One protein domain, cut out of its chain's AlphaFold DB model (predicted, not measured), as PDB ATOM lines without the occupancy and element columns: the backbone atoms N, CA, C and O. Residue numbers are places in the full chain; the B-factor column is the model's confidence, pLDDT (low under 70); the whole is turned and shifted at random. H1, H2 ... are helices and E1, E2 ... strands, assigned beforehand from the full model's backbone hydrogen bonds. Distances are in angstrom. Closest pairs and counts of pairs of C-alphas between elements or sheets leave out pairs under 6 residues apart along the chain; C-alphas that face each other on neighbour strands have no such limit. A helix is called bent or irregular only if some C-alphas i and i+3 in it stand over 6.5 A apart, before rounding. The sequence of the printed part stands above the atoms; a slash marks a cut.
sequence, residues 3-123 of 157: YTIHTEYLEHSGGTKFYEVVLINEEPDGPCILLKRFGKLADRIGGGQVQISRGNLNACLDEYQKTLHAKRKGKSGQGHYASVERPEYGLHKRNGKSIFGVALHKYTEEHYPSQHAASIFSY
ATOM      1  N   TYR A   3     -39.534 -52.685 -24.821       88.81
ATOM      2  CA  TYR A   3     -40.446 -51.656 -25.285       88.81
ATOM      3  C   TYR A   3     -40.161 -51.358 -26.745       88.81
ATOM      4  O   TYR A   3     -39.010 -51.107 -27.100       88.81
ATOM      5  N   THR A   4     -41.196 -51.323 -27.571       91.00
ATOM      6  CA  THR A   4     -41.080 -50.953 -28.979       91.00
ATOM      7  C   THR A   4     -41.442 -49.493 -29.165       91.00
ATOM      8  O   THR A   4     -42.440 -49.008 -28.627       91.00
ATOM      9  N   ILE A   5     -40.598 -48.782 -29.911       90.44
ATOM     10  CA  ILE A   5     -40.723 -47.341 -30.119       90.44
ATOM     11  C   ILE A   5     -41.025 -47.058 -31.581       90.44
ATOM     12  O   ILE A   5     -40.257 -47.433 -32.458       90.44
ATOM     13  N   HIS A   6     -42.084 -46.301 -31.844       92.25
ATOM     14  CA  HIS A   6     -42.345 -45.709 -33.152       92.25
ATOM     15  C   HIS A   6     -42.300 -44.196 -33.049       92.25
ATOM     16  O   HIS A   6     -42.923 -43.613 -32.167       92.25
ATOM     17  N   THR A   7     -41.573 -43.544 -33.944       91.75
ATOM     18  CA  THR A   7     -41.377 -42.097 -33.902       91.75
ATOM     19  C   THR A   7     -41.568 -41.478 -35.272       91.75
ATOM     20  O   THR A   7     -41.044 -41.991 -36.259       91.75
ATOM     21  N   GLU A   8     -42.190 -40.311 -35.309       92.19
ATOM     22  CA  GLU A   8     -42.311 -39.485 -36.504       92.19
ATOM     23  C   GLU A   8     -42.024 -38.032 -36.141       92.19
ATOM     24  O   GLU A   8     -42.634 -37.474 -35.224       92.19
ATOM     25  N   TYR A   9     -41.084 -37.428 -36.865       91.44
ATOM     26  CA  TYR A   9     -40.763 -36.013 -36.749       91.44
ATOM     27  C   TYR A   9     -41.283 -35.278 -37.972       91.44
ATOM     28  O   TYR A   9     -40.997 -35.646 -39.113       91.44
ATOM     29  N   LEU A  10     -42.058 -34.232 -37.731       91.44
ATOM     30  CA  LEU A  10     -42.696 -33.452 -38.767       91.44
ATOM     31  C   LEU A  10     -42.281 -31.986 -38.660       91.44
ATOM     32  O   LEU A  10     -42.395 -31.367 -37.599       91.44
ATOM     33  N   GLU A  11     -41.903 -31.393 -39.786       91.94
ATOM     34  CA  GLU A  11     -41.636 -29.958 -39.893       91.94
ATOM     35  C   GLU A  11     -42.727 -29.283 -40.729       91.94
ATOM     36  O   GLU A  11     -43.262 -29.848 -41.687       91.94
ATOM     37  N   HIS A  12     -43.109 -28.067 -40.340       90.06
ATOM     38  CA  HIS A  12     -44.129 -27.303 -41.051       90.06
ATOM     39  C   HIS A  12     -43.553 -26.666 -42.325       90.06
ATOM     40  O   HIS A  12     -42.592 -25.901 -42.261       90.06
ATOM     41  N   SER A  13     -44.162 -26.941 -43.480       77.38
ATOM     42  CA  SER A  13     -43.768 -26.363 -44.772       77.38
ATOM     43  C   SER A  13     -43.976 -24.845 -44.779       77.38
ATOM     44  O   SER A  13     -45.095 -24.339 -44.688       77.38
ATOM     45  N   GLY A  14     -42.864 -24.111 -44.862       71.25
ATOM     46  CA  GLY A  14     -42.839 -22.645 -44.819       71.25
ATOM     47  C   GLY A  14     -42.891 -22.042 -43.411       71.25
ATOM     48  O   GLY A  14     -43.025 -20.827 -43.279       71.25
ATOM     49  N   GLY A  15     -42.805 -22.862 -42.361       75.56
ATOM     50  CA  GLY A  15     -42.975 -22.424 -40.981       75.56
ATOM     51  C   GLY A  15     -41.734 -22.557 -40.109       75.56
ATOM     52  O   GLY A  15     -40.717 -23.139 -40.461       75.56
ATOM     53  N   THR A  16     -41.862 -22.036 -38.892       87.38
ATOM     54  CA  THR A  16     -40.875 -22.157 -37.815       87.38
ATOM     55  C   THR A  16     -41.330 -23.166 -36.768       87.38
ATOM     56  O   THR A  16     -41.023 -22.989 -35.597       87.38
ATOM     57  N   LYS A  17     -42.123 -24.181 -37.138       91.69
ATOM     58  CA  LYS A  17     -42.786 -25.097 -36.196       91.69
ATOM     59  C   LYS A  17     -42.455 -26.554 -36.475       91.69
ATOM     60  O   LYS A  17     -42.301 -26.943 -37.630       91.69
ATOM     61  N   PHE A  18     -42.429 -27.342 -35.408       92.00
ATOM     62  CA  PHE A  18     -42.276 -28.788 -35.476       92.00
ATOM     63  C   PHE A  18     -43.395 -29.505 -34.732       92.00
ATOM     64  O   PHE A  18     -44.056 -28.938 -33.852       92.00
ATOM     65  N   TYR A  19     -43.582 -30.763 -35.100       92.31
ATOM     66  CA  TYR A  19     -44.466 -31.697 -34.435       92.31
ATOM     67  C   TYR A  19     -43.797 -33.068 -34.406       92.31
ATOM     68  O   TYR A  19     -43.418 -33.599 -35.437       92.31
ATOM     69  N   GLU A  20     -43.663 -33.637 -33.227       92.31
ATOM     70  CA  GLU A  20     -43.085 -34.942 -32.960       92.31
ATOM     71  C   GLU A  20     -44.179 -35.829 -32.370       92.31
ATOM     72  O   GLU A  20     -44.943 -35.399 -31.499       92.31
ATOM     73  N   VAL A  21     -44.261 -37.065 -32.852       93.69
ATOM     74  CA  VAL A  21     -45.159 -38.086 -32.318       93.69
ATOM     75  C   VAL A  21     -44.340 -39.326 -32.015       93.69
ATOM     76  O   VAL A  21     -43.661 -39.836 -32.903       93.69
ATOM     77  N   VAL A  22     -44.411 -39.808 -30.778       92.62
ATOM     78  CA  VAL A  22     -43.710 -41.012 -30.333       92.62
ATOM     79  C   VAL A  22     -44.699 -41.957 -29.669       92.62
ATOM     80  O   VAL A  22     -45.397 -41.572 -28.741       92.62
ATOM     81  N   LEU A  23     -44.767 -43.191 -30.144       93.50
ATOM     82  CA  LEU A  23     -45.528 -44.273 -29.540       93.50
ATOM     83  C   LEU A  23     -44.548 -45.239 -28.882       93.50
ATOM     84  O   LEU A  23     -43.583 -45.661 -29.514       93.50
ATOM     85  N   ILE A  24     -44.797 -45.570 -27.621       92.25
ATOM     86  CA  ILE A  24     -43.989 -46.499 -26.833       92.25
ATOM     87  C   ILE A  24     -44.927 -47.590 -26.349       92.25
ATOM     88  O   ILE A  24     -45.875 -47.304 -25.618       92.25
ATOM     89  N   ASN A  25     -44.663 -48.822 -26.761       91.94
ATOM     90  CA  ASN A  25     -45.447 -49.984 -26.382       91.94
ATOM     91  C   ASN A  25     -44.605 -50.945 -25.559       91.94
ATOM     92  O   ASN A  25     -43.488 -51.261 -25.949       91.94
ATOM     93  N   GLU A  26     -45.160 -51.447 -24.469       88.50
ATOM     94  CA  GLU A  26     -44.594 -52.572 -23.741       88.50
ATOM     95  C   GLU A  26     -44.975 -53.891 -24.424       88.50
ATOM     96  O   GLU A  26     -46.146 -54.143 -24.713       88.50
ATOM     97  N   GLU A  27     -43.996 -54.743 -24.708       83.94
ATOM     98  CA  GLU A  27     -44.246 -56.012 -25.393       83.94
ATOM     99  C   GLU A  27     -44.547 -57.168 -24.425       83.94
ATOM    100  O   GLU A  27     -43.998 -57.205 -23.319       83.94
ATOM    101  N   PRO A  28     -45.340 -58.172 -24.856       74.31
ATOM    102  CA  PRO A  28     -45.994 -58.290 -26.170       74.31
ATOM    103  C   PRO A  28     -47.344 -57.554 -26.290       74.31
ATOM    104  O   PRO A  28     -47.651 -57.060 -27.367       74.31
ATOM    105  N   ASP A  29     -48.105 -57.414 -25.200       74.19
ATOM    106  CA  ASP A  29     -49.460 -56.819 -25.182       74.19
ATOM    107  C   ASP A  29     -49.653 -55.862 -23.989       74.19
ATOM    108  O   ASP A  29     -50.712 -55.805 -23.356       74.19
ATOM    109  N   GLY A  30     -48.591 -55.150 -23.619       80.88
ATOM    110  CA  GLY A  30     -48.567 -54.300 -22.440       80.88
ATOM    111  C   GLY A  30     -49.235 -52.929 -22.634       80.88
ATOM    112  O   GLY A  30     -49.836 -52.626 -23.673       80.88
ATOM    113  N   PRO A  31     -49.172 -52.071 -21.602       84.62
ATOM    114  CA  PRO A  31     -49.581 -50.678 -21.699       84.62
ATOM    115  C   PRO A  31     -48.826 -49.937 -22.809       84.62
ATOM    116  O   PRO A  31     -47.678 -50.230 -23.142       84.62
ATOM    117  N   CYS A  32     -49.482 -48.918 -23.355       90.12
ATOM    118  CA  CYS A  32     -48.938 -48.077 -24.406       90.12
ATOM    119  C   CYS A  32     -49.045 -46.598 -24.021       90.12
ATOM    120  O   CYS A  32     -50.024 -46.147 -23.413       90.12
ATOM    121  N   ILE A  33     -48.017 -45.834 -24.383       91.19
ATOM    122  CA  ILE A  33     -47.996 -44.380 -24.276       91.19
ATOM    123  C   ILE A  33     -47.871 -43.782 -25.671       91.19
ATOM    124  O   ILE A  33     -47.018 -44.176 -26.463       91.19
ATOM    125  N   LEU A  34     -48.670 -42.751 -25.925       92.75
ATOM    126  CA  LEU A  34     -48.504 -41.855 -27.057       92.75
ATOM    127  C   LEU A  34     -48.050 -40.478 -26.566       92.75
ATOM    128  O   LEU A  34     -48.759 -39.782 -25.843       92.75
ATOM    129  N   LEU A  35     -46.871 -40.072 -27.002       92.00
ATOM    130  CA  LEU A  35     -46.268 -38.774 -26.758       92.00
ATOM    131  C   LEU A  35     -46.443 -37.899 -27.989       92.00
ATOM    132  O   LEU A  35     -46.172 -38.309 -29.117       92.00
ATOM    133  N   LYS A  36     -46.867 -36.662 -27.766       92.94
ATOM    134  CA  LYS A  36     -46.950 -35.635 -28.798       92.94
ATOM    135  C   LYS A  36     -46.199 -34.423 -28.306       92.94
ATOM    136  O   LYS A  36     -46.581 -33.828 -27.300       92.94
ATOM    137  N   ARG A  37     -45.152 -34.033 -29.019       91.44
ATOM    138  CA  ARG A  37     -44.356 -32.861 -28.681       91.44
ATOM    139  C   ARG A  37     -44.384 -31.862 -29.819       91.44
ATOM    140  O   ARG A  37     -44.249 -32.227 -30.977       91.44
ATOM    141  N   PHE A  38     -44.600 -30.591 -29.522       91.94
ATOM    142  CA  PHE A  38     -44.728 -29.576 -30.563       91.94
ATOM    143  C   PHE A  38     -44.320 -28.198 -30.080       91.94
ATOM    144  O   PHE A  38     -44.443 -27.858 -28.907       91.94
ATOM    145  N   GLY A  39     -43.844 -27.371 -31.000       92.38
ATOM    146  CA  GLY A  39     -43.328 -26.057 -30.651       92.38
ATOM    147  C   GLY A  39     -42.718 -25.346 -31.842       92.38
ATOM    148  O   GLY A  39     -43.000 -25.680 -32.997       92.38
ATOM    149  N   LYS A  40     -41.886 -24.343 -31.558       91.88
ATOM    150  CA  LYS A  40     -41.083 -23.683 -32.585       91.88
ATOM    151  C   LYS A  40     -39.830 -24.508 -32.870       91.88
ATOM    152  O   LYS A  40     -39.272 -25.100 -31.958       91.88
ATOM    153  N   LEU A  41     -39.341 -24.506 -34.106       89.38
ATOM    154  CA  LEU A  41     -38.109 -25.188 -34.517       89.38
ATOM    155  C   LEU A  41     -36.887 -24.720 -33.718       89.38
ATOM    156  O   LEU A  41     -35.994 -25.520 -33.475       89.38
ATOM    157  N   ALA A  42     -36.865 -23.460 -33.272       87.81
ATOM    158  CA  ALA A  42     -35.825 -22.952 -32.377       87.81
ATOM    159  C   ALA A  42     -35.796 -23.687 -31.020       87.81
ATOM    160  O   ALA A  42     -34.731 -23.856 -30.442       87.81
ATOM    161  N   ASP A  43     -36.947 -24.194 -30.569       86.25
ATOM    162  CA  ASP A  43     -37.126 -24.904 -29.298       86.25
ATOM    163  C   ASP A  43     -37.080 -26.435 -29.478       86.25
ATOM    164  O   ASP A  43     -37.481 -27.194 -28.594       86.25
ATOM    165  N   ARG A  44     -36.634 -26.927 -30.645       82.69
ATOM    166  CA  ARG A  44     -36.648 -28.366 -30.967       82.69
ATOM    167  C   ARG A  44     -35.700 -29.206 -30.113       82.69
ATOM    168  O   ARG A  44     -35.866 -30.420 -30.054       82.69
ATOM    169  N   ILE A  45     -34.730 -28.588 -29.445       79.94
ATOM    170  CA  ILE A  45     -33.819 -29.258 -28.509       79.94
ATOM    171  C   ILE A  45     -34.263 -28.883 -27.094       79.94
ATOM    172  O   ILE A  45     -34.231 -27.710 -26.737       79.94
ATOM    173  N   GLY A  46     -34.747 -29.857 -26.317       70.88
ATOM    174  CA  GLY A  46     -35.146 -29.671 -24.913       70.88
ATOM    175  C   GLY A  46     -36.376 -28.785 -24.649       70.88
ATOM    176  O   GLY A  46     -36.825 -28.711 -23.511       70.88
ATOM    177  N   GLY A  47     -36.947 -28.125 -25.663       81.19
ATOM    178  CA  GLY A  47     -38.133 -27.273 -25.532       81.19
ATOM    179  C   GLY A  47     -39.402 -27.859 -26.158       81.19
ATOM    180  O   GLY A  47     -39.471 -29.039 -26.515       81.19
ATOM    181  N   GLY A  48     -40.417 -27.008 -26.323       86.19
ATOM    182  CA  GLY A  48     -41.735 -27.378 -26.844       86.19
ATOM    183  C   GLY A  48     -42.719 -27.831 -25.761       86.19
ATOM    184  O   GLY A  48     -42.375 -28.017 -24.598       86.19
ATOM    185  N   GLN A  49     -43.979 -27.974 -26.155       89.25
ATOM    186  CA  GLN A  49     -45.047 -28.499 -25.315       89.25
ATOM    187  C   GLN A  49     -45.161 -30.004 -25.527       89.25
ATOM    188  O   GLN A  49     -45.150 -30.456 -26.672       89.25
ATOM    189  N   VAL A  50     -45.290 -30.760 -24.438       89.56
ATOM    190  CA  VAL A  50     -45.445 -32.218 -24.454       89.56
ATOM    191  C   VAL A  50     -46.845 -32.581 -23.966       89.56
ATOM    192  O   VAL A  50     -47.304 -32.088 -22.937       89.56
ATOM    193  N   GLN A  51     -47.518 -33.454 -24.705       90.62
ATOM    194  CA  GLN A  51     -48.772 -34.095 -24.328       90.62
ATOM    195  C   GLN A  51     -48.561 -35.603 -24.284       90.62
ATOM    196  O   GLN A  51     -47.925 -36.168 -25.172       90.62
ATOM    197  N   ILE A  52     -49.101 -36.238 -23.249       89.19
ATOM    198  CA  ILE A  52     -48.954 -37.669 -22.995       89.19
ATOM    199  C   ILE A  52     -50.353 -38.278 -22.928       89.19
ATOM    200  O   ILE A  52     -51.146 -37.899 -22.066       89.19
ATOM    201  N   SER A  53     -50.638 -39.220 -23.821       89.12
ATOM    202  CA  SER A  53     -51.823 -40.077 -23.788       89.12
ATOM    203  C   SER A  53     -51.407 -41.488 -23.368       89.12
ATOM    204  O   SER A  53     -50.325 -41.954 -23.716       89.12
ATOM    205  N   ARG A  54     -52.266 -42.167 -22.609       88.44
ATOM    206  CA  ARG A  54     -52.037 -43.500 -22.034       88.44
ATOM    207  C   ARG A  54     -53.184 -44.418 -22.445       88.44
ATOM    208  O   ARG A  54     -54.329 -43.967 -22.448       88.44
ATOM    209  N   GLY A  55     -52.909 -45.680 -22.757       86.25
ATOM    210  CA  GLY A  55     -53.953 -46.615 -23.171       86.25
ATOM    211  C   GLY A  55     -53.438 -48.005 -23.524       86.25
ATOM    212  O   GLY A  55     -52.302 -48.361 -23.226       86.25
ATOM    213  N   ASN A  56     -54.299 -48.798 -24.163       87.56
ATOM    214  CA  ASN A  56     -53.878 -50.038 -24.814       87.56
ATOM    215  C   ASN A  56     -53.254 -49.742 -26.186       87.56
ATOM    216  O   ASN A  56     -53.490 -48.679 -26.772       87.56
ATOM    217  N   LEU A  57     -52.495 -50.704 -26.714       88.62
ATOM    218  CA  LEU A  57     -51.785 -50.569 -27.984       88.62
ATOM    219  C   LEU A  57     -52.697 -50.137 -29.142       88.62
ATOM    220  O   LEU A  57     -52.364 -49.202 -29.867       88.62
ATOM    221  N   ASN A  58     -53.870 -50.756 -29.287       89.75
ATOM    222  CA  ASN A  58     -54.789 -50.466 -30.390       89.75
ATOM    223  C   ASN A  58     -55.290 -49.015 -30.372       89.75
ATOM    224  O   ASN A  58     -55.302 -48.352 -31.408       89.75
ATOM    225  N   ALA A  59     -55.672 -48.502 -29.200       89.00
ATOM    226  CA  ALA A  59     -56.125 -47.122 -29.049       89.00
ATOM    227  C   ALA A  59     -54.993 -46.123 -29.335       89.00
ATOM    228  O   ALA A  59     -55.198 -45.135 -30.040       89.00
ATOM    229  N   CYS A  60     -53.787 -46.399 -28.833       92.12
ATOM    230  CA  CYS A  60     -52.625 -45.551 -29.072       92.12
ATOM    231  C   CYS A  60     -52.182 -45.565 -30.542       92.12
ATOM    232  O   CYS A  60     -51.850 -44.507 -31.073       92.12
ATOM    233  N   LEU A  61     -52.222 -46.718 -31.220       92.88
ATOM    234  CA  LEU A  61     -51.921 -46.837 -32.653       92.88
ATOM    235  C   LEU A  61     -52.927 -46.070 -33.514       92.88
ATOM    236  O   LEU A  61     -52.525 -45.331 -34.414       92.88
ATOM    237  N   ASP A  62     -54.222 -46.201 -33.227       93.69
ATOM    238  CA  ASP A  62     -55.266 -45.450 -33.926       93.69
ATOM    239  C   ASP A  62     -55.072 -43.934 -33.740       93.69
ATOM    240  O   ASP A  62     -55.076 -43.168 -34.707       93.69
ATOM    241  N   GLU A  63     -54.802 -43.482 -32.513       94.44
ATOM    242  CA  GLU A  63     -54.538 -42.069 -32.235       94.44
ATOM    243  C   GLU A  63     -53.233 -41.571 -32.888       94.44
ATOM    244  O   GLU A  63     -53.188 -40.444 -33.400       94.44
ATOM    245  N   TYR A  64     -52.189 -42.400 -32.920       94.62
ATOM    246  CA  TYR A  64     -50.925 -42.132 -33.607       94.62
ATOM    247  C   TYR A  64     -51.165 -41.883 -35.099       94.62
ATOM    248  O   TYR A  64     -50.850 -40.805 -35.614       94.62
ATOM    249  N   GLN A  65     -51.823 -42.824 -35.782       94.62
ATOM    250  CA  GLN A  65     -52.123 -42.720 -37.209       94.62
ATOM    251  C   GLN A  65     -53.042 -41.533 -37.522       94.62
ATOM    252  O   GLN A  65     -52.762 -40.759 -38.442       94.62
ATOM    253  N   LYS A  66     -54.100 -41.324 -36.724       93.44
ATOM    254  CA  LYS A  66     -54.999 -40.165 -36.856       93.44
ATOM    255  C   LYS A  66     -54.249 -38.847 -36.714       93.44
ATOM    256  O   LYS A  66     -54.482 -37.921 -37.493       93.44
ATOM    257  N   THR A  67     -53.336 -38.759 -35.748       92.56
ATOM    258  CA  THR A  67     -52.528 -37.558 -35.518       92.56
ATOM    259  C   THR A  67     -51.639 -37.270 -36.727       92.56
ATOM    260  O   THR A  67     -51.661 -36.150 -37.239       92.56
ATOM    261  N   LEU A  68     -50.919 -38.272 -37.239       92.00
ATOM    262  CA  LEU A  68     -50.063 -38.108 -38.417       92.00
ATOM    263  C   LEU A  68     -50.860 -37.712 -39.656       92.00
ATOM    264  O   LEU A  68     -50.495 -36.755 -40.340       92.00
ATOM    265  N   HIS A  69     -51.977 -38.392 -39.919       90.88
ATOM    266  CA  HIS A  69     -52.839 -38.073 -41.052       90.88
ATOM    267  C   HIS A  69     -53.356 -36.630 -40.970       90.88
ATOM    268  O   HIS A  69     -53.252 -35.874 -41.936       90.88
ATOM    269  N   ALA A  70     -53.848 -36.210 -39.800       90.00
ATOM    270  CA  ALA A  70     -54.357 -34.859 -39.593       90.00
ATOM    271  C   ALA A  70     -53.277 -33.780 -39.772       90.00
ATOM    272  O   ALA A  70     -53.562 -32.710 -40.313       90.00
ATOM    273  N   LYS A  71     -52.037 -34.039 -39.333       88.62
ATOM    274  CA  LYS A  71     -50.926 -33.085 -39.481       88.62
ATOM    275  C   LYS A  71     -50.409 -33.015 -40.916       88.62
ATOM    276  O   LYS A  71     -50.197 -31.906 -41.413       88.62
ATOM    277  N   ARG A  72     -50.275 -34.157 -41.595       87.94
ATOM    278  CA  ARG A  72     -49.797 -34.240 -42.987       87.94
ATOM    279  C   ARG A  72     -50.790 -33.659 -43.989       87.94
ATOM    280  O   ARG A  72     -50.380 -32.954 -44.903       87.94
ATOM    281  N   LYS A  73     -52.095 -33.886 -43.796       83.81
ATOM    282  CA  LYS A  73     -53.143 -33.347 -44.682       83.81
ATOM    283  C   LYS A  73     -53.128 -31.815 -44.747       83.81
ATOM    284  O   LYS A  73     -53.506 -31.242 -45.765       83.81
ATOM    285  N   GLY A  74     -52.681 -31.159 -43.671       68.38
ATOM    286  CA  GLY A  74     -52.731 -29.707 -43.539       68.38
ATOM    287  C   GLY A  74     -54.171 -29.176 -43.505       68.38
ATOM    288  O   GLY A  74     -55.148 -29.900 -43.702       68.38
ATOM    289  N   LYS A  75     -54.320 -27.881 -43.228       70.50
ATOM    290  CA  LYS A  75     -55.578 -27.155 -43.472       70.50
ATOM    291  C   LYS A  75     -55.372 -26.258 -44.685       70.50
ATOM    292  O   LYS A  75     -54.280 -25.716 -44.856       70.50
ATOM    293  N   SER A  76     -56.412 -26.086 -45.504       64.69
ATOM    294  CA  SER A  76     -56.354 -25.173 -46.653       64.69
ATOM    295  C   SER A  76     -55.867 -23.791 -46.196       64.69
ATOM    296  O   SER A  76     -56.401 -23.233 -45.237       64.69
ATOM    297  N   GLY A  77     -54.797 -23.291 -46.819       65.62
ATOM    298  CA  GLY A  77     -54.174 -22.003 -46.494       65.62
ATOM    299  C   GLY A  77     -53.234 -21.965 -45.277       65.62
ATOM    300  O   GLY A  77     -52.694 -20.902 -44.994       65.62
ATOM    301  N   GLN A  78     -52.998 -23.071 -44.556       66.75
ATOM    302  CA  GLN A  78     -52.141 -23.080 -43.351       66.75
ATOM    303  C   GLN A  78     -50.832 -23.869 -43.489       66.75
ATOM    304  O   GLN A  78     -50.206 -24.164 -42.475       66.75
ATOM    305  N   GLY A  79     -50.386 -24.197 -44.703       70.69
ATOM    306  CA  GLY A  79     -49.230 -25.076 -44.919       70.69
ATOM    307  C   GLY A  79     -49.488 -26.513 -44.439       70.69
ATOM    308  O   GLY A  79     -50.480 -26.808 -43.767       70.69
ATOM    309  N   HIS A  80     -48.602 -27.430 -44.802       79.38
ATOM    310  CA  HIS A  80     -48.670 -28.843 -44.417       79.38
ATOM    311  C   HIS A  80     -47.447 -29.243 -43.593       79.38
ATOM    312  O   HIS A  80     -46.395 -28.617 -43.700       79.38
ATOM    313  N   TYR A  81     -47.573 -30.275 -42.762       87.06
ATOM    314  CA  TYR A  81     -46.417 -30.882 -42.112       87.06
ATOM    315  C   TYR A  81     -45.853 -31.988 -43.003       87.06
ATOM    316  O   TYR A  81     -46.602 -32.862 -43.438       87.06
ATOM    317  N   ALA A  82     -44.551 -31.950 -43.259       87.00
ATOM    318  CA  ALA A  82     -43.839 -33.004 -43.970       87.00
ATOM    319  C   ALA A  82     -43.037 -33.837 -42.967       87.00
ATOM    320  O   ALA A  82     -42.484 -33.280 -42.017       87.00
ATOM    321  N   SER A  83     -42.982 -35.156 -43.175       87.38
ATOM    322  CA  SER A  83     -42.048 -35.999 -42.427       87.38
ATOM    323  C   SER A  83     -40.628 -35.616 -42.812       87.38
ATOM    324  O   SER A  83     -40.313 -35.501 -43.996       87.38
ATOM    325  N   VAL A  84     -39.792 -35.407 -41.803       85.81
ATOM    326  CA  VAL A  84     -38.369 -35.148 -41.981       85.81
ATOM    327  C   VAL A  84     -37.626 -36.205 -41.192       85.81
ATOM    328  O   VAL A  84     -37.822 -36.340 -39.984       85.81
ATOM    329  N   GLU A  85     -36.769 -36.954 -41.874       79.69
ATOM    330  CA  GLU A  85     -35.866 -37.871 -41.197       79.69
ATOM    331  C   GLU A  85     -34.855 -37.057 -40.399       79.69
ATOM    332  O   GLU A  85     -34.040 -36.314 -40.947       79.69
ATOM    333  N   ARG A  86     -34.955 -37.171 -39.078       74.75
ATOM    334  CA  ARG A  86     -34.045 -36.532 -38.136       74.75
ATOM    335  C   ARG A  86     -33.526 -37.560 -37.140       74.75
ATOM    336  O   ARG A  86     -33.908 -37.525 -35.966       74.75
ATOM    337  N   PRO A  87     -32.691 -38.509 -37.591       64.75
ATOM    338  CA  PRO A  87     -32.145 -39.519 -36.705       64.75
ATOM    339  C   PRO A  87     -31.314 -38.874 -35.595       64.75
ATOM    340  O   PRO A  87     -31.160 -39.459 -34.545       64.75
ATOM    341  N   GLU A  88     -30.784 -37.664 -35.744       69.25
ATOM    342  CA  GLU A  88     -29.975 -37.032 -34.705       69.25
ATOM    343  C   GLU A  88     -30.734 -36.677 -33.410       69.25
ATOM    344  O   GLU A  88     -30.077 -36.528 -32.378       69.25
ATOM    345  N   TYR A  89     -32.070 -36.573 -33.418       66.25
ATOM    346  CA  TYR A  89     -32.832 -36.099 -32.257       66.25
ATOM    347  C   TYR A  89     -33.482 -37.236 -31.462       66.25
ATOM    348  O   TYR A  89     -34.271 -38.016 -31.987       66.25
ATOM    349  N   GLY A  90     -33.209 -37.279 -30.158       71.06
ATOM    350  CA  GLY A  90     -33.996 -38.045 -29.195       71.06
ATOM    351  C   GLY A  90     -34.209 -39.517 -29.499       71.06
ATOM    352  O   GLY A  90     -33.295 -40.242 -29.890       71.06
ATOM    353  N   LEU A  91     -35.463 -39.948 -29.337       81.62
ATOM    354  CA  LEU A  91     -35.892 -41.327 -29.569       81.62
ATOM    355  C   LEU A  91     -35.931 -41.717 -31.057       81.62
ATOM    356  O   LEU A  91     -36.093 -42.897 -31.362       81.62
ATOM    357  N   HIS A  92     -35.733 -40.779 -31.993       81.19
ATOM    358  CA  HIS A  92     -35.845 -41.057 -33.428       81.19
ATOM    359  C   HIS A  92     -34.782 -42.037 -33.952       81.19
ATOM    360  O   HIS A  92     -35.067 -42.805 -34.870       81.19
ATOM    361  N   LYS A  93     -33.600 -42.130 -33.316       81.12
ATOM    362  CA  LYS A  93     -32.587 -43.180 -33.611       81.12
ATOM    363  C   LYS A  93     -33.079 -44.601 -33.363       81.12
ATOM    364  O   LYS A  93     -32.410 -45.564 -33.744       81.12
ATOM    365  N   ARG A  94     -34.165 -44.733 -32.607       83.81
ATOM    366  CA  ARG A  94     -34.696 -45.995 -32.097       83.81
ATOM    367  C   ARG A  94     -36.066 -46.311 -32.695       83.81
ATOM    368  O   ARG A  94     -36.728 -47.225 -32.225       83.81
ATOM    369  N   ASN A  95     -36.472 -45.584 -33.737       85.00
ATOM    370  CA  ASN A  95     -37.705 -45.857 -34.460       85.00
ATOM    371  C   ASN A  95     -37.733 -47.306 -34.976       85.00
ATOM    372  O   ASN A  95     -36.789 -47.752 -35.625       85.00
ATOM    373  N   GLY A  96     -38.814 -48.023 -34.684       83.44
ATOM    374  CA  GLY A  96     -39.017 -49.426 -35.028       83.44
ATOM    375  C   GLY A  96     -38.185 -50.420 -34.213       83.44
ATOM    376  O   GLY A  96     -38.225 -51.605 -34.527       83.44
ATOM    377  N   LYS A  97     -37.426 -49.977 -33.199       84.88
ATOM    378  CA  LYS A  97     -36.574 -50.860 -32.391       84.88
ATOM    379  C   LYS A  97     -37.237 -51.222 -31.064       84.88
ATOM    380  O   LYS A  97     -37.823 -50.360 -30.403       84.88
ATOM    381  N   SER A  98     -37.041 -52.469 -30.646       86.88
ATOM    382  CA  SER A  98     -37.304 -52.929 -29.282       86.88
ATOM    383  C   SER A  98     -36.107 -52.580 -28.392       86.88
ATOM    384  O   SER A  98     -34.961 -52.873 -28.735       86.88
ATOM    385  N   ILE A  99     -36.349 -51.936 -27.252       86.50
ATOM    386  CA  ILE A  99     -35.311 -51.537 -26.296       86.50
ATOM    387  C   ILE A  99     -35.668 -51.946 -24.867       86.50
ATOM    388  O   ILE A  99     -36.838 -52.064 -24.511       86.50
ATOM    389  N   PHE A 100     -34.661 -52.132 -24.018       86.06
ATOM    390  CA  PHE A 100     -34.870 -52.417 -22.598       86.06
ATOM    391  C   PHE A 100     -35.315 -51.174 -21.819       86.06
ATOM    392  O   PHE A 100     -34.942 -50.050 -22.159       86.06
ATOM    393  N   GLY A 101     -36.058 -51.380 -20.729       82.12
ATOM    394  CA  GLY A 101     -36.594 -50.298 -19.889       82.12
ATOM    395  C   GLY A 101     -35.551 -49.300 -19.373       82.12
ATOM    396  O   GLY A 101     -35.791 -48.097 -19.393       82.12
ATOM    397  N   VAL A 102     -34.358 -49.769 -18.996       79.94
ATOM    398  CA  VAL A 102     -33.255 -48.898 -18.542       79.94
ATOM    399  C   VAL A 102     -32.752 -47.995 -19.673       79.94
ATOM    400  O   VAL A 102     -32.523 -46.802 -19.477       79.94
ATOM    401  N   ALA A 103     -32.622 -48.544 -20.883       83.44
ATOM    402  CA  ALA A 103     -32.234 -47.768 -22.055       83.44
ATOM    403  C   ALA A 103     -33.320 -46.745 -22.410       83.44
ATOM    404  O   ALA A 103     -33.010 -45.582 -22.663       83.44
ATOM    405  N   LEU A 104     -34.593 -47.156 -22.353       84.31
ATOM    406  CA  LEU A 104     -35.727 -46.255 -22.537       84.31
ATOM    407  C   LEU A 104     -35.674 -45.090 -21.546       84.31
ATOM    408  O   LEU A 104     -35.902 -43.949 -21.956       84.31
ATOM    409  N   HIS A 105     -35.319 -45.368 -20.289       82.06
ATOM    410  CA  HIS A 105     -35.170 -44.351 -19.256       82.06
ATOM    411  C   HIS A 105     -34.144 -43.292 -19.621       82.06
ATOM    412  O   HIS A 105     -34.469 -42.114 -19.769       82.06
ATOM    413  N   LYS A 106     -32.918 -43.733 -19.884       82.44
ATOM    414  CA  LYS A 106     -31.836 -42.842 -20.290       82.44
ATOM    415  C   LYS A 106     -32.217 -41.986 -21.505       82.44
ATOM    416  O   LYS A 106     -32.052 -40.771 -21.484       82.44
ATOM    417  N   TYR A 107     -32.774 -42.598 -22.550       84.12
ATOM    418  CA  TYR A 107     -33.071 -41.876 -23.790       84.12
ATOM    419  C   TYR A 107     -34.209 -40.859 -23.655       84.12
ATOM    420  O   TYR A 107     -34.211 -39.836 -24.338       84.12
ATOM    421  N   THR A 108     -35.194 -41.124 -22.797       84.19
ATOM    422  CA  THR A 108     -36.287 -40.169 -22.563       84.19
ATOM    423  C   THR A 108     -35.842 -39.004 -21.681       84.19
ATOM    424  O   THR A 108     -36.281 -37.886 -21.941       84.19
ATOM    425  N   GLU A 109     -34.938 -39.212 -20.718       84.12
ATOM    426  CA  GLU A 109     -34.316 -38.125 -19.939       84.12
ATOM    427  C   GLU A 109     -33.397 -37.233 -20.781       84.12
ATOM    428  O   GLU A 109     -33.368 -36.019 -20.590       84.12
ATOM    429  N   GLU A 110     -32.668 -37.812 -21.739       81.62
ATOM    430  CA  GLU A 110     -31.826 -37.053 -22.672       81.62
ATOM    431  C   GLU A 110     -32.655 -36.175 -23.626       81.62
ATOM    432  O   GLU A 110     -32.178 -35.136 -24.091       81.62
ATOM    433  N   HIS A 111     -33.894 -36.577 -23.933       80.88
ATOM    434  CA  HIS A 111     -34.711 -35.939 -24.972       80.88
ATOM    435  C   HIS A 111     -35.820 -35.022 -24.447       80.88
ATOM    436  O   HIS A 111     -36.137 -34.008 -25.077       80.88
ATOM    437  N   TYR A 112     -36.420 -35.354 -23.303       80.88
ATOM    438  CA  TYR A 112     -37.519 -34.597 -22.709       80.88
ATOM    439  C   TYR A 112     -37.092 -33.933 -21.394       80.88
ATOM    440  O   TYR A 112     -36.327 -34.516 -20.629       80.88
ATOM    441  N   PRO A 113     -37.632 -32.744 -21.059       74.81
ATOM    442  CA  PRO A 113     -37.440 -32.157 -19.736       74.81
ATOM    443  C   PRO A 113     -37.824 -33.139 -18.622       74.81
ATOM    444  O   PRO A 113     -38.833 -33.842 -18.734       74.81
ATOM    445  N   SER A 114     -37.063 -33.127 -17.524       71.00
ATOM    446  CA  SER A 114     -37.137 -34.100 -16.419       71.00
ATOM    447  C   SER A 114     -38.557 -34.380 -15.905       71.00
ATOM    448  O   SER A 114     -38.911 -35.528 -15.645       71.00
ATOM    449  N   GLN A 115     -39.414 -33.358 -15.830       73.12
ATOM    450  CA  GLN A 115     -40.813 -33.498 -15.402       73.12
ATOM    451  C   GLN A 115     -41.658 -34.414 -16.315       73.12
ATOM    452  O   GLN A 115     -42.541 -35.137 -15.848       73.12
ATOM    453  N   HIS A 116     -41.399 -34.395 -17.625       73.38
ATOM    454  CA  HIS A 116     -42.125 -35.205 -18.600       73.38
ATOM    455  C   HIS A 116     -41.555 -36.617 -18.677       73.38
ATOM    456  O   HIS A 116     -42.339 -37.560 -18.740       73.38
ATOM    457  N   ALA A 117     -40.229 -36.766 -18.575       72.38
ATOM    458  CA  ALA A 117     -39.585 -38.070 -18.437       72.38
ATOM    459  C   ALA A 117     -40.147 -38.836 -17.220       72.38
ATOM    460  O   ALA A 117     -40.658 -39.944 -17.369       72.38
ATOM    461  N   ALA A 118     -40.234 -38.192 -16.051       72.38
ATOM    462  CA  ALA A 118     -40.813 -38.800 -14.848       72.38
ATOM    463  C   ALA A 118     -42.274 -39.266 -15.036       72.38
ATOM    464  O   ALA A 118     -42.659 -40.333 -14.560       72.38
ATOM    465  N   SER A 119     -43.084 -38.499 -15.776       73.19
ATOM    466  CA  SER A 119     -44.485 -38.845 -16.075       73.19
ATOM    467  C   SER A 119     -44.632 -40.034 -17.035       73.19
ATOM    468  O   SER A 119     -45.666 -40.710 -17.021       73.19
ATOM    469  N   ILE A 120     -43.632 -40.273 -17.888       73.88
ATOM    470  CA  ILE A 120     -43.555 -41.448 -18.767       73.88
ATOM    471  C   ILE A 120     -43.250 -42.682 -17.915       73.88
ATOM    472  O   ILE A 120     -43.968 -43.678 -18.001       73.88
ATOM    473  N   PHE A 121     -42.255 -42.601 -17.031       75.00
ATOM    474  CA  PHE A 121     -41.833 -43.750 -16.221       75.00
ATOM    475  C   PHE A 121     -42.825 -44.151 -15.153       75.00
ATOM    476  O   PHE A 121     -43.025 -45.342 -14.932       75.00
ATOM    477  N   SER A 122     -43.498 -43.176 -14.537       73.88
ATOM    478  CA  SER A 122     -44.510 -43.467 -13.526       73.88
ATOM    479  C   SER A 122     -45.658 -44.323 -14.076       73.88
ATOM    480  O   SER A 122     -46.426 -44.873 -13.300       73.88
ATOM    481  N   TYR A 123     -45.853 -44.357 -15.400       72.00
ATOM    482  CA  TYR A 123     -46.924 -45.123 -16.031       72.00
ATOM    483  C   TYR A 123     -46.538 -46.569 -16.333       72.00
ATOM    484  O   TYR A 123     -47.369 -47.452 -16.167       72.00
TER     485      TYR A 123
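What this domain is: This is residues 3 to 123 of the 157 residues of the protein "WGR domain-containing protein" of Duganella sp. FT27W (UniProt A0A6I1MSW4). A twisted sheet of long antiparallel strands has the long helix H1 running along one face, while H2 and the helical hairpin H3 and H4 lie toward the opposite face, H3 only grazing the sheet. E1 to E4 make the main wall, and the short strands E5 and E6 add to it beside opposite ends of E1. The 121 printed residues hold six named strands and four named helices, in the order E1 E2 E3 E4 H1 E5 H2 E6 H3 H4, and the class is mixed. The whole is compact, with a radius of gyration of the C-alphas of 14.0 A and spans of 42 by 28 by 22 A.

Where its parts are: Find C-alpha 3 at (-40.446, -51.656, -25.285); from there E1 runs to residue 12, 29.2 A away. E2, residues 17 to 26, covers 30.2 A, E3, residues 31 to 40, 30.3 A, and E4, residues 49 to 56, 23.3 A. H1 begins at C-alpha 57, (-51.785, -50.569, -27.984), and runs 24.0 A to residue 73. Then come E5, residues 81 to 83, H2, residues 90 to 94, E6, residues 97 to 100, and H3, residues 101 to 111. H4, residues 114 to 123, ends at C-alpha 123, (-46.924, -45.123, -16.031). H2 is irregular, but only just: C-alphas 90 and 93 are 6.9 A apart.

How they stand to each other: E1 to E4 form a meander, each strand the antiparallel neighbour of the one before; look at N 8 and O 21, 2.9 A, N 22 and O 35, 2.8 A, and N 36 and O 51, 2.8 A. E2 is on one side of E1; on the other side are E5, with N 11 and O 82 at 3.0 A, and E6, with N 3 and O 99 at 2.8 A, both antiparallel to E1. H1 is on the sheet over E2 and E3, at a height of 8.3 A, and its closest C-alphas to E3 are Leu 57 and Cys 32, 5.2 A. On the opposite face, H4 is over E3 and E4 at 10.0 A, and H2 is only just over E1, with 3 of its C-alphas, at 6.2 A. H3 only grazes the sheet with residues 101 to 104. H3 and H4 touch at Glu 109 and Ala 117, closest C-alphas 5.5 A, at a shallow tilt of 28 degrees, opposite ways. H2 and H3 touch at Gly 90 and His 111, closest C-alphas 4.8 A. H1 is apart from H2, H3 and H4. In H1 and H3 every O i to N i+4 pair is within hydrogen-bond range; in H4 5 of 6 are, and in H2 0 of 1, with 1 of 2 O i to N i+3 pairs.

The domain as a whole: The C-alphas farthest apart are those of Gly 77 and Val 102, 44.1 A. The printed part has no cut and no long link. Mean pLDDT of the printed part is 84.2; residue 74, residues 76 to 78 and residues 87 to 89 are under 70.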